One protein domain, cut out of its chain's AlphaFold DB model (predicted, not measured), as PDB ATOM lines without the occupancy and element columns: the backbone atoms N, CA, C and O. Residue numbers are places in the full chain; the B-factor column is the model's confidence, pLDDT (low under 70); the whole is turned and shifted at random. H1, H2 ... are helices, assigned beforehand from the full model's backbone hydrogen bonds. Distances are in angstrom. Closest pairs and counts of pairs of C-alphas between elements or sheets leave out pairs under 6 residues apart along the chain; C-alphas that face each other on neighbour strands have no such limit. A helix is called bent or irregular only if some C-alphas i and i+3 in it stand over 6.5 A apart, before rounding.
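AT A GLANCE: This is residues 9 to 102 of the 102 residues of an uncharacterized protein of Parcubacteria bacterium C7867-001 (UniProt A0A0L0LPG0). Three long helices make a loose, open zigzag: H1 and H2 run side by side with little contact, and kinked H2 turns back into H3 as a V that is joined near residues 60 to 84. The first part of H1 comes near H3 about Phe 87, and beyond it residues 92 to 102 stick out as a free arm. The printed part has 94 residues with three named helices, in the order H1, H2, H3, and no named strand; the class is all helix. The whole is loose, with a radius of gyration of the C-alphas of 17.2 A, and only just flat, spanning 53 by 34 by 18 A.

IN THESE COORDINATES: H1, residues 9 to 33, begins at C-alpha 9 (121.505, 90.424, 139.638) and is 35.5 A long. It is irregular, but only just: C-alphas 27 and 30 are 6.7 A apart. H2, residues 40 to 69, is 40.2 A long and irregular, with C-alphas 60 and 63 7.2 A apart and a kink of 46 degrees near residue 63. H3, residues 73 to 101, is 42.3 A long and ends at C-alpha 101 (102.291, 88.199, 154.556).

HOW THE PARTS SIT: H1 and H2 are close but not clearly touching, at a shallow tilt of 10 degrees, opposite ways; their closest C-alphas, of Leu 26 and Ile 45, are 7.6 A apart. H2 and H3 form a helical hairpin at a steep tilt of 39 degrees, opposite ways. They touch through residues 60 to 68 of H2 and 73 to 84 of H3 alone, the closest C-alphas being those of Pro 64 and Ser 76, 4.4 A apart. H1 and H3 are close but not clearly touching, at a steep tilt of 49 degrees; the closest C-alphas, of Ala 12 and Phe 87, are 7.7 A apart. Every O i to N i+4 pair is within hydrogen-bond range in H3, against 19 of 21 in H1 and 24 of 26 in H2.

THE WHOLE: The C-alphas farthest apart, of Gln 34 and Asp 71, are 53.3 A apart. The printed part has no cut; the link from H1 to H2 is short and that from H2 to H3 tight. The mean pLDDT of the printed part is 83.6, with residue 31 and residues 33 to 37 under 70.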
ATOM      1  N   LEU A   9     122.054  91.145 138.485       74.81
ATOM      2  CA  LEU A   9     121.505  90.424 139.638       74.81
ATOM      3  C   LEU A   9     122.367  90.590 140.891       74.81
ATOM      4  O   LEU A   9     121.834  90.764 141.982       74.81
ATOM      5  N   ILE A  10     123.692  90.579 140.739       78.06
ATOM      6  CA  ILE A  10     124.615  90.755 141.868       78.06
ATOM      7  C   ILE A  10     124.514  92.186 142.401       78.06
ATOM      8  O   ILE A  10     124.482  92.389 143.612       78.06
ATOM      9  N   ASN A  11     124.381  93.172 141.511       70.62
ATOM     10  CA  ASN A  11     124.232  94.570 141.914       70.62
ATOM     11  C   ASN A  11     122.885  94.818 142.614       70.62
ATOM     12  O   ASN A  11     122.840  95.528 143.617       70.62
ATOM     13  N   ALA A  12     121.805  94.186 142.143       72.06
ATOM     14  CA  ALA A  12     120.500  94.247 142.797       72.06
ATOM     15  C   ALA A  12     120.513  93.580 144.187       72.06
ATOM     16  O   ALA A  12     120.039  94.173 145.153       72.06
ATOM     17  N   LEU A  13     121.112  92.387 144.316       77.94
ATOM     18  CA  LEU A  13     121.262  91.694 145.603       77.94
ATOM     19  C   LEU A  13     122.136  92.477 146.589       77.94
ATOM     20  O   LEU A  13     121.808  92.550 147.770       77.94
ATOM     21  N   ALA A  14     123.215  93.102 146.115       74.56
ATOM     22  CA  ALA A  14     124.055  93.963 146.942       74.56
ATOM     23  C   ALA A  14     123.289  95.200 147.439       74.56
ATOM     24  O   ALA A  14     123.400  95.559 148.610       74.56
ATOM     25  N   GLY A  15     122.469  95.817 146.579       72.06
ATOM     26  CA  GLY A  15     121.583  96.916 146.965       72.06
ATOM     27  C   GLY A  15     120.550  96.495 148.015       72.06
ATOM     28  O   GLY A  15     120.364  97.200 149.004       72.06
ATOM     29  N   LEU A  16     119.936  95.319 147.851       73.56
ATOM     30  CA  LEU A  16     118.997  94.757 148.828       73.56
ATOM     31  C   LEU A  16     119.661  94.480 150.177       73.56
ATOM     32  O   LEU A  16     119.112  94.845 151.214       73.56
ATOM     33  N   LEU A  17     120.855  93.883 150.171       81.38
ATOM     34  CA  LEU A  17     121.619  93.614 151.388       81.38
ATOM     35  C   LEU A  17     121.976  94.914 152.118       81.38
ATOM     36  O   LEU A  17     121.817  95.005 153.332       81.38
ATOM     37  N   TYR A  18     122.402  95.938 151.378       72.69
ATOM     38  CA  TYR A  18     122.677  97.260 151.932       72.69
ATOM     39  C   TYR A  18     121.430  97.886 152.575       72.69
ATOM     40  O   TYR A  18     121.488  98.328 153.724       72.69
ATOM     41  N   ILE A  19     120.289  97.872 151.878       75.12
ATOM     42  CA  ILE A  19     119.020  98.398 152.404       75.12
ATOM     43  C   ILE A  19     118.603  97.638 153.669       75.12
ATOM     44  O   ILE A  19     118.222  98.268 154.652       75.12
ATOM     45  N   ALA A  20     118.724  96.308 153.680       78.56
ATOM     46  CA  ALA A  20     118.384  95.479 154.836       78.56
ATOM     47  C   ALA A  20     119.248  95.805 156.066       78.56
ATOM     48  O   ALA A  20     118.728  95.892 157.181       78.56
ATOM     49  N   ILE A  21     120.552  96.037 155.872       79.75
ATOM     50  CA  ILE A  21     121.475  96.437 156.944       79.75
ATOM     51  C   ILE A  21     121.077  97.801 157.514       79.75
ATOM     52  O   ILE A  21     120.964  97.952 158.730       79.75
ATOM     53  N   ILE A  22     120.828  98.780 156.645       77.75
ATOM     54  CA  ILE A  22     120.450 100.136 157.054       77.75
ATOM     55  C   ILE A  22     119.097 100.149 157.776       77.75
ATOM     56  O   ILE A  22     118.976 100.768 158.831       77.75
ATOM     57  N   ALA A  23     118.098  99.436 157.250       74.06
ATOM     58  CA  ALA A  23     116.781  99.321 157.870       74.06
ATOM     59  C   ALA A  23     116.863  98.651 159.249       74.06
ATOM     60  O   ALA A  23     116.260  99.137 160.203       74.06
ATOM     61  N   SER A  24     117.673  97.593 159.383       79.50
ATOM     62  CA  SER A  24     117.922  96.940 160.674       79.50
ATOM     63  C   SER A  24     118.573  97.899 161.672       79.50
ATOM     64  O   SER A  24     118.189  97.937 162.837       79.50
ATOM     65  N   PHE A  25     119.530  98.714 161.219       77.81
ATOM     66  CA  PHE A  25     120.144  99.741 162.057       77.81
ATOM     67  C   PHE A  25     119.115 100.776 162.524       77.81
ATOM     68  O   PHE A  25     119.013 101.036 163.717       77.81
ATOM     69  N   LEU A  26     118.318 101.328 161.607       73.50
ATOM     70  CA  LEU A  26     117.303 102.334 161.931       73.50
ATOM     71  C   LEU A  26     116.200 101.808 162.856       73.50
ATOM     72  O   LEU A  26     115.668 102.583 163.642       73.50
ATOM     73  N   PHE A  27     115.866 100.520 162.775       75.81
ATOM     74  CA  PHE A  27     114.808  99.925 163.588       75.81
ATOM     75  C   PHE A  27     115.304  99.503 164.979       75.81
ATOM     76  O   PHE A  27     114.702  99.864 165.982       75.81
ATOM     77  N   TYR A  28     116.427  98.780 165.063       79.75
ATOM     78  CA  TYR A  28     116.859  98.146 166.317       79.75
ATOM     79  C   TYR A  28     117.814  98.994 167.170       79.75
ATOM     80  O   TYR A  28     117.938  98.759 168.373       79.75
ATOM     81  N   VAL A  29     118.539  99.950 166.579       76.62
ATOM     82  CA  VAL A  29     119.549 100.737 167.310       76.62
ATOM     83  C   VAL A  29     118.937 101.808 168.217       76.62
ATOM     84  O   VAL A  29     119.376 101.885 169.366       76.62
ATOM     85  N   PRO A  30     117.932 102.598 167.792       70.31
ATOM     86  CA  PRO A  30     117.316 103.599 168.664       70.31
ATOM     87  C   PRO A  30     116.677 102.978 169.914       70.31
ATOM     88  O   PRO A  30     116.851 103.500 171.013       70.31
ATOM     89  N   GLU A  31     116.022 101.821 169.754       68.00
ATOM     90  CA  GLU A  31     115.382 101.072 170.844       68.00
ATOM     91  C   GLU A  31     116.407 100.545 171.865       68.00
ATOM     92  O   GLU A  31     116.189 100.626 173.073       68.00
ATOM     93  N   ARG A  32     117.569 100.059 171.402       70.00
ATOM     94  CA  ARG A  32     118.640  99.561 172.284       70.00
ATOM     95  C   ARG A  32     119.466 100.653 172.953       70.00
ATOM     96  O   ARG A  32     120.008 100.405 174.027       70.00
ATOM     97  N   LEU A  33     119.617 101.810 172.317       68.62
ATOM     98  CA  LEU A  33     120.470 102.889 172.819       68.62
ATOM     99  C   LEU A  33     119.731 103.895 173.710       68.62
ATOM    100  O   LEU A  33     120.381 104.820 174.187       68.62
ATOM    101  N   GLN A  34     118.420 103.720 173.945       66.12
ATOM    102  CA  GLN A  34     117.582 104.670 174.699       66.12
ATOM    103  C   GLN A  34     117.853 106.117 174.264       66.12
ATOM    104  O   GLN A  34     118.010 107.011 175.095       66.12
ATOM    105  N   ILE A  35     118.000 106.329 172.951       63.50
ATOM    106  CA  ILE A  35     118.339 107.644 172.413       63.50
ATOM    107  C   ILE A  35     117.172 108.567 172.759       63.50
ATOM    108  O   ILE A  35     116.075 108.385 172.233       63.50
ATOM    109  N   GLU A  36     117.401 109.521 173.663       62.56
ATOM    110  CA  GLU A  36     116.419 110.551 173.997       62.56
ATOM    111  C   GLU A  36     115.960 111.259 172.716       62.56
ATOM    112  O   GLU A  36     116.763 111.432 171.789       62.56
ATOM    113  N   GLU A  37     114.689 111.686 172.674       62.62
ATOM    114  CA  GLU A  37     114.094 112.453 171.569       62.62
ATOM    115  C   GLU A  37     114.766 113.823 171.419       62.62
ATOM    116  O   GLU A  37     114.260 114.884 171.776       62.62
ATOM    117  N   THR A  38     115.976 113.777 170.894       74.00
ATOM    118  CA  THR A  38     116.855 114.897 170.640       74.00
ATOM    119  C   THR A  38     116.907 115.124 169.138       74.00
ATOM    120  O   THR A  38     116.595 114.250 168.323       74.00
ATOM    121  N   VAL A  39     117.376 116.306 168.740       78.56
ATOM    122  CA  VAL A  39     117.548 116.687 167.328       78.56
ATOM    123  C   VAL A  39     118.466 115.709 166.561       78.56
ATOM    124  O   VAL A  39     118.433 115.656 165.332       78.56
ATOM    125  N   LEU A  40     119.239 114.875 167.270       74.69
ATOM    126  CA  LEU A  40     120.074 113.814 166.701       74.69
ATOM    127  C   LEU A  40     119.274 112.767 165.913       74.69
ATOM    128  O   LEU A  40     119.763 112.316 164.879       74.69
ATOM    129  N   ILE A  41     118.061 112.398 166.344       78.75
ATOM    130  CA  ILE A  41     117.267 111.359 165.664       78.75
ATOM    131  C   ILE A  41     116.898 111.793 164.229       78.75
ATOM    132  O   ILE A  41     117.250 111.077 163.286       78.75
ATOM    133  N   PRO A  42     116.284 112.976 164.006       76.06
ATOM    134  CA  PRO A  42     116.043 113.487 162.657       76.06
ATOM    135  C   PRO A  42     117.314 113.616 161.811       76.06
ATOM    136  O   PRO A  42     117.300 113.270 160.630       76.06
ATOM    137  N   ILE A  43     118.426 114.076 162.399       79.75
ATOM    138  CA  ILE A  43     119.707 114.224 161.689       79.75
ATOM    139  C   ILE A  43     120.220 112.867 161.201       79.75
ATOM    140  O   ILE A  43     120.656 112.760 160.052       79.75
ATOM    141  N   LEU A  44     120.157 111.825 162.034       81.44
ATOM    142  CA  LEU A  44     120.585 110.474 161.667       81.44
ATOM    143  C   LEU A  44     119.726 109.900 160.537       81.44
ATOM    144  O   LEU A  44     120.272 109.396 159.555       81.44
ATOM    145  N   ILE A  45     118.401 110.034 160.638       81.94
ATOM    146  CA  ILE A  45     117.465 109.568 159.607       81.94
ATOM    147  C   ILE A  45     117.749 110.266 158.273       81.94
ATOM    148  O   ILE A  45     117.906 109.598 157.249       81.94
ATOM    149  N   LEU A  46     117.874 111.597 158.277       85.12
ATOM    150  CA  LEU A  46     118.157 112.371 157.067       85.12
ATOM    151  C   LEU A  46     119.537 112.042 156.486       85.12
ATOM    152  O   LEU A  46     119.670 111.908 155.271       85.12
ATOM    153  N   SER A  47     120.553 111.856 157.329       80.81
ATOM    154  CA  SER A  47     121.909 111.508 156.880       80.81
ATOM    155  C   SER A  47     121.939 110.148 156.186       80.81
ATOM    156  O   SER A  47     122.501 110.012 155.101       80.81
ATOM    157  N   ILE A  48     121.284 109.147 156.777       84.50
ATOM    158  CA  ILE A  48     121.172 107.802 156.205       84.50
ATOM    159  C   ILE A  48     120.351 107.826 154.912       84.50
ATOM    160  O   ILE A  48     120.722 107.172 153.934       84.50
ATOM    161  N   PHE A  49     119.271 108.609 154.874       85.88
ATOM    162  CA  PHE A  49     118.457 108.789 153.677       85.88
ATOM    163  C   PHE A  49     119.265 109.392 152.520       85.88
ATOM    164  O   PHE A  49     119.297 108.821 151.429       85.88
ATOM    165  N   VAL A  50     119.973 110.501 152.759       90.31
ATOM    166  CA  VAL A  50     120.807 111.160 151.740       90.31
ATOM    167  C   VAL A  50     121.951 110.249 151.296       90.31
ATOM    168  O   VAL A  50     122.219 110.147 150.099       90.31
ATOM    169  N   PHE A  51     122.592 109.539 152.226       86.88
ATOM    170  CA  PHE A  51     123.647 108.581 151.901       86.88
ATOM    171  C   PHE A  51     123.128 107.432 151.022       86.88
ATOM    172  O   PHE A  51     123.747 107.091 150.015       86.88
ATOM    173  N   SER A  52     121.950 106.886 151.338       85.25
ATOM    174  CA  SER A  52     121.282 105.880 150.506       85.25
ATOM    175  C   SER A  52     120.951 106.419 149.111       85.25
ATOM    176  O   SER A  52     121.278 105.780 148.110       85.25
ATOM    177  N   ALA A  53     120.388 107.627 149.022       88.69
ATOM    178  CA  ALA A  53     120.088 108.271 147.745       88.69
ATOM    179  C   ALA A  53     121.354 108.501 146.900       88.69
ATOM    180  O   ALA A  53     121.339 108.245 145.698       88.69
ATOM    181  N   ALA A  54     122.465 108.914 147.518       88.94
ATOM    182  CA  ALA A  54     123.750 109.090 146.844       88.94
ATOM    183  C   ALA A  54     124.315 107.759 146.319       88.94
ATOM    184  O   ALA A  54     124.747 107.684 145.169       88.94
ATOM    185  N   MET A  55     124.255 106.694 147.127       89.00
ATOM    186  CA  MET A  55     124.669 105.347 146.719       89.00
ATOM    187  C   MET A  55     123.827 104.818 145.553       89.00
ATOM    188  O   MET A  55     124.375 104.309 144.575       89.00
ATOM    189  N   MET A  56     122.503 104.979 145.613       86.50
ATOM    190  CA  MET A  56     121.606 104.566 144.528       86.50
ATOM    191  C   MET A  56     121.832 105.399 143.268       86.50
ATOM    192  O   MET A  56     121.914 104.843 142.175       86.50
ATOM    193  N   GLY A  57     122.022 106.712 143.414       89.06
ATOM    194  CA  GLY A  57     122.390 107.599 142.317       89.06
ATOM    195  C   GLY A  57     123.677 107.147 141.632       89.06
ATOM    196  O   GLY A  57     123.704 107.025 140.412       89.06
ATOM    197  N   TYR A  58     124.714 106.805 142.399       87.44
ATOM    198  CA  TYR A  58     125.951 106.257 141.846       87.44
ATOM    199  C   TYR A  58     125.706 104.946 141.085       87.44
ATOM    200  O   TYR A  58     126.075 104.840 139.917       87.44
ATOM    201  N   LEU A  59     125.022 103.970 141.688       83.88
ATOM    202  CA  LEU A  59     124.769 102.670 141.054       83.88
ATOM    203  C   LEU A  59     123.921 102.775 139.775       83.88
ATOM    204  O   LEU A  59     124.131 102.010 138.835       83.88
ATOM    205  N   PHE A  60     122.971 103.709 139.730       87.19
ATOM    206  CA  PHE A  60     122.023 103.828 138.622       87.19
ATOM    207  C   PHE A  60     122.538 104.742 137.518       87.19
ATOM    208  O   PHE A  60     122.244 104.499 136.351       87.19
ATOM    209  N   LEU A  61     123.280 105.794 137.870       88.44
ATOM    210  CA  LEU A  61     123.665 106.849 136.937       88.44
ATOM    211  C   LEU A  61     125.116 106.751 136.482       88.44
ATOM    212  O   LEU A  61     125.408 107.276 135.416       88.44
ATOM    213  N   TYR A  62     126.014 106.073 137.202       89.75
ATOM    214  CA  TYR A  62     127.434 106.037 136.833       89.75
ATOM    215  C   TYR A  62     127.671 105.480 135.420       89.75
ATOM    216  O   TYR A  62     128.292 106.142 134.586       89.75
ATOM    217  N   GLU A  63     127.134 104.293 135.117       88.00
ATOM    218  CA  GLU A  63     127.334 103.647 133.812       88.00
ATOM    219  C   GLU A  63     126.590 104.381 132.671       88.00
ATOM    220  O   GLU A  63     127.212 104.651 131.639       88.00
ATOM    221  N   PRO A  64     125.310 104.797 132.823       87.88
ATOM    222  CA  PRO A  64     124.652 105.646 131.829       87.88
ATOM    223  C   PRO A  64     125.361 106.980 131.591       87.88
ATOM    224  O   PRO A  64     125.468 107.409 130.445       87.88
ATOM    225  N   LEU A  65     125.857 107.633 132.645       90.88
ATOM    226  CA  LEU A  65     126.558 108.910 132.537       90.88
ATOM    227  C   LEU A  65     127.870 108.737 131.771       90.88
ATOM    228  O   LEU A  65     128.160 109.523 130.875       90.88
ATOM    229  N   ARG A  66     128.618 107.663 132.043       91.69
ATOM    230  CA  ARG A  66     129.810 107.312 131.269       91.69
ATOM    231  C   ARG A  66     129.486 107.096 129.787       91.69
ATOM    232  O   ARG A  66     130.149 107.679 128.936       91.69
ATOM    233  N   LEU A  67     128.450 106.315 129.468       89.81
ATOM    234  CA  LEU A  67     128.015 106.090 128.080       89.81
ATOM    235  C   LEU A  67     127.548 107.382 127.395       89.81
ATOM    236  O   LEU A  67     127.762 107.563 126.197       89.81
ATOM    237  N   PHE A  68     126.926 108.292 128.145       90.12
ATOM    238  CA  PHE A  68     126.517 109.598 127.639       90.12
ATOM    239  C   PHE A  68     127.723 110.481 127.284       90.12
ATOM    240  O   PHE A  68     127.694 111.142 126.248       90.12
ATOM    241  N   LEU A  69     128.784 110.451 128.099       91.94
ATOM    242  CA  LEU A  69     130.051 111.142 127.823       91.94
ATOM    243  C   LEU A  69     130.811 110.535 126.630       91.94
ATOM    244  O   LEU A  69     131.534 111.250 125.948       91.94
ATOM    245  N   GLU A  70     130.613 109.246 126.339       92.69
ATOM    246  CA  GLU A  70     131.127 108.559 125.139       92.69
ATOM    247  C   GLU A  70     130.268 108.814 123.871       92.69
ATOM    248  O   GLU A  70     130.395 108.090 122.884       92.69
ATOM    249  N   ASP A  71     129.362 109.803 123.890       89.75
ATOM    250  CA  ASP A  71     128.396 110.147 122.824       89.75
ATOM    251  C   ASP A  71     127.380 109.037 122.455       89.75
ATOM    252  O   ASP A  71     126.580 109.165 121.521       89.75
ATOM    253  N   LYS A  72     127.295 107.962 123.249       90.44
ATOM    254  CA  LYS A  72     126.354 106.840 123.057       90.44
ATOM    255  C   LYS A  72     124.994 107.106 123.704       90.44
ATOM    256  O   LYS A  72     124.467 106.300 124.472       90.44
ATOM    257  N   LYS A  73     124.374 108.237 123.362       85.19
ATOM    258  CA  LYS A  73     123.148 108.749 124.015       85.19
ATOM    259  C   LYS A  73     121.952 107.789 123.965       85.19
ATOM    260  O   LYS A  73     121.182 107.702 124.914       85.19
ATOM    261  N   LYS A  74     121.777 107.049 122.864       88.06
ATOM    262  CA  LYS A  74     120.690 106.055 122.750       88.06
ATOM    263  C   LYS A  74     120.901 104.870 123.692       88.06
ATOM    264  O   LYS A  74     119.951 104.372 124.292       88.06
ATOM    265  N   GLU A  75     122.146 104.428 123.815       88.50
ATOM    266  CA  GLU A  75     122.516 103.280 124.635       88.50
ATOM    267  C   GLU A  75     122.483 103.635 126.125       88.50
ATOM    268  O   GLU A  75     121.965 102.852 126.920       88.50
ATOM    269  N   SER A  76     122.900 104.853 126.497       88.81
ATOM    270  CA  SER A  76     122.821 105.338 127.880       88.81
ATOM    271  C   SER A  76     121.383 105.413 128.397       88.81
ATOM    272  O   SER A  76     121.095 104.903 129.479       88.81
ATOM    273  N   VAL A  77     120.460 105.979 127.612       89.94
ATOM    274  CA  VAL A  77     119.039 106.068 127.987       89.94
ATOM    275  C   VAL A  77     118.410 104.679 128.066       89.94
ATOM    276  O   VAL A  77     117.658 104.397 129.000       89.94
ATOM    277  N   SER A  78     118.743 103.782 127.130       91.12
ATOM    278  CA  SER A  78     118.260 102.396 127.171       91.12
ATOM    279  C   SER A  78     118.736 101.669 128.429       91.12
ATOM    280  O   SER A  78     117.943 100.989 129.080       91.12
ATOM    281  N   LEU A  79     120.010 101.831 128.796       89.62
ATOM    282  CA  LEU A  79     120.592 101.199 129.976       89.62
ATOM    283  C   LEU A  79     119.970 101.747 131.266       89.62
ATOM    284  O   LEU A  79     119.546 100.962 132.110       89.62
ATOM    285  N   PHE A  80     119.817 103.068 131.382       90.88
ATOM    286  CA  PHE A  80     119.150 103.693 132.527       90.88
ATOM    287  C   PHE A  80     117.699 103.214 132.690       90.88
ATOM    288  O   PHE A  80     117.316 102.785 133.777       90.88
ATOM    289  N   MET A  81     116.907 103.216 131.610       91.00
ATOM    290  CA  MET A  81     115.508 102.773 131.660       91.00
ATOM    291  C   MET A  81     115.376 101.302 132.051       91.00
ATOM    292  O   MET A  81     114.496 100.954 132.835       91.00
ATOM    293  N   LYS A  82     116.260 100.432 131.549       89.38
ATOM    294  CA  LYS A  82     116.284  99.015 131.940       89.38
ATOM    295  C   LYS A  82     116.592  98.846 133.426       89.38
ATOM    296  O   LYS A  82     115.900  98.081 134.092       89.38
ATOM    297  N   THR A  83     117.580  99.574 133.949       88.69
ATOM    298  CA  THR A  83     117.926  99.547 135.378       88.69
ATOM    299  C   THR A  83     116.768 100.048 136.240       88.69
ATOM    300  O   THR A  83     116.402  99.396 137.217       88.69
ATOM    301  N   LEU A  84     116.137 101.157 135.844       90.12
ATOM    302  CA  LEU A  84     115.007 101.741 136.562       90.12
ATOM    303  C   LEU A  84     113.793 100.801 136.580       90.12
ATOM    304  O   LEU A  84     113.210 100.576 137.638       90.12
ATOM    305  N   LEU A  85     113.440 100.208 135.436       92.38
ATOM    306  CA  LEU A  85     112.334  99.251 135.336       92.38
ATOM    307  C   LEU A  85     112.600  97.980 136.146       92.38
ATOM    308  O   LEU A  85     111.712  97.522 136.859       92.38
ATOM    309  N   ALA A  86     113.812  97.425 136.079       89.81
ATOM    310  CA  ALA A  86     114.175  96.246 136.864       89.81
ATOM    311  C   ALA A  86     114.051  96.512 138.372       89.81
ATOM    312  O   ALA A  86     113.511  95.684 139.111       89.81
ATOM    313  N   PHE A  87     114.493  97.687 138.829       89.06
ATOM    314  CA  PHE A  87     114.345  98.092 140.224       89.06
ATOM    315  C   PHE A  87     112.879  98.318 140.616       89.06
ATOM    316  O   PHE A  87     112.454  97.862 141.677       89.06
ATOM    317  N   ALA A  88     112.086  98.955 139.750       91.19
ATOM    318  CA  ALA A  88     110.661  99.175 139.980       91.19
ATOM    319  C   ALA A  88     109.888  97.852 140.111       91.19
ATOM    320  O   ALA A  88     109.122  97.685 141.057       91.19
ATOM    321  N   VAL A  89     110.138  96.885 139.220       95.38
ATOM    322  CA  VAL A  89     109.529  95.544 139.290       95.38
ATOM    323  C   VAL A  89     109.948  94.820 140.569       95.38
ATOM    324  O   VAL A  89     109.101  94.265 141.263       95.38
ATOM    325  N   SER A  90     111.235  94.867 140.921       89.81
ATOM    326  CA  SER A  90     111.740  94.240 142.153       89.81
ATOM    327  C   SER A  90     111.089  94.843 143.402       89.81
ATOM    328  O   SER A  90     110.691  94.118 144.312       89.81
ATOM    329  N   THR A  91     110.918  96.166 143.419       89.88
ATOM    330  CA  THR A  91     110.238  96.886 144.504       89.88
ATOM    331  C   THR A  91     108.762  96.498 144.581       89.88
ATOM    332  O   THR A  91     108.268  96.193 145.662       89.88
ATOM    333  N   ALA A  92     108.061  96.444 143.446       94.12
ATOM    334  CA  ALA A  92     106.657  96.042 143.396       94.12
ATOM    335  C   ALA A  92     106.441  94.605 143.904       94.12
ATOM    336  O   ALA A  92     105.497  94.363 144.652       94.12
ATOM    337  N   LEU A  93     107.333  93.670 143.555       95.75
ATOM    338  CA  LEU A  93     107.286  92.289 144.048       95.75
ATOM    339  C   LEU A  93     107.487  92.207 145.565       95.75
ATOM    340  O   LEU A  93     106.768  91.467 146.231       95.75
ATOM    341  N   LEU A  94     108.426  92.980 146.118       92.56
ATOM    342  CA  LEU A  94     108.643  93.039 147.566       92.56
ATOM    343  C   LEU A  94     107.435  93.616 148.305       92.56
ATOM    344  O   LEU A  94     107.040  93.074 149.334       92.56
ATOM    345  N   VAL A  95     106.825  94.677 147.772       92.75
ATOM    346  CA  VAL A  95     105.604  95.259 148.345       92.75
ATOM    347  C   VAL A  95     104.450  94.259 148.286       92.75
ATOM    348  O   VAL A  95     103.771  94.058 149.288       92.75
ATOM    349  N   ALA A  96     104.251  93.586 147.150       94.75
ATOM    350  CA  ALA A  96     103.212  92.569 147.001       94.75
ATOM    351  C   ALA A  96     103.412  91.389 147.967       94.75
ATOM    352  O   ALA A  96     102.450  90.927 148.576       94.75
ATOM    353  N   LEU A  97     104.656  90.933 148.147       95.19
ATOM    354  CA  LEU A  97     104.995  89.900 149.124       95.19
ATOM    355  C   LEU A  97     104.712  90.366 150.557       95.19
ATOM    356  O   LEU A  97     104.135  89.614 151.333       95.19
ATOM    357  N   GLY A  98     105.077  91.605 150.893       90.94
ATOM    358  CA  GLY A  98     104.784  92.199 152.196       90.94
ATOM    359  C   GLY A  98     103.284  92.246 152.495       90.94
ATOM    360  O   GLY A  98     102.883  91.848 153.581       90.94
ATOM    361  N   LEU A  99     102.465  92.646 151.516       93.06
ATOM    362  CA  LEU A  99     101.001  92.676 151.638       93.06
ATOM    363  C   LEU A  99     100.363  91.282 151.730       93.06
ATOM    364  O   LEU A  99      99.310  91.136 152.333       93.06
ATOM    365  N   TYR A 100     100.961  90.263 151.110       92.94
ATOM    366  CA  TYR A 100     100.477  88.883 151.219       92.94
ATOM    367  C   TYR A 100     100.770  88.266 152.597       92.94
ATOM    368  O   TYR A 100     100.038  87.386 153.045       92.94
ATOM    369  N   LEU A 101     101.856  88.697 153.247       89.75
ATOM    370  CA  LEU A 101     102.291  88.199 154.556       89.75
ATOM    371  C   LEU A 101     101.690  88.970 155.746       89.75
ATOM    372  O   LEU A 101     101.790  88.473 156.869       89.75
ATOM    373  N   SER A 102     101.125  90.163 155.520       79.94
ATOM    374  CA  SER A 102     100.459  91.006 156.530       79.94
ATOM    375  C   SER A 102      98.983  90.669 156.685       79.94
ATOM    376  O   SER A 102      98.522  90.586 157.842       79.94
TER     377      SER A 102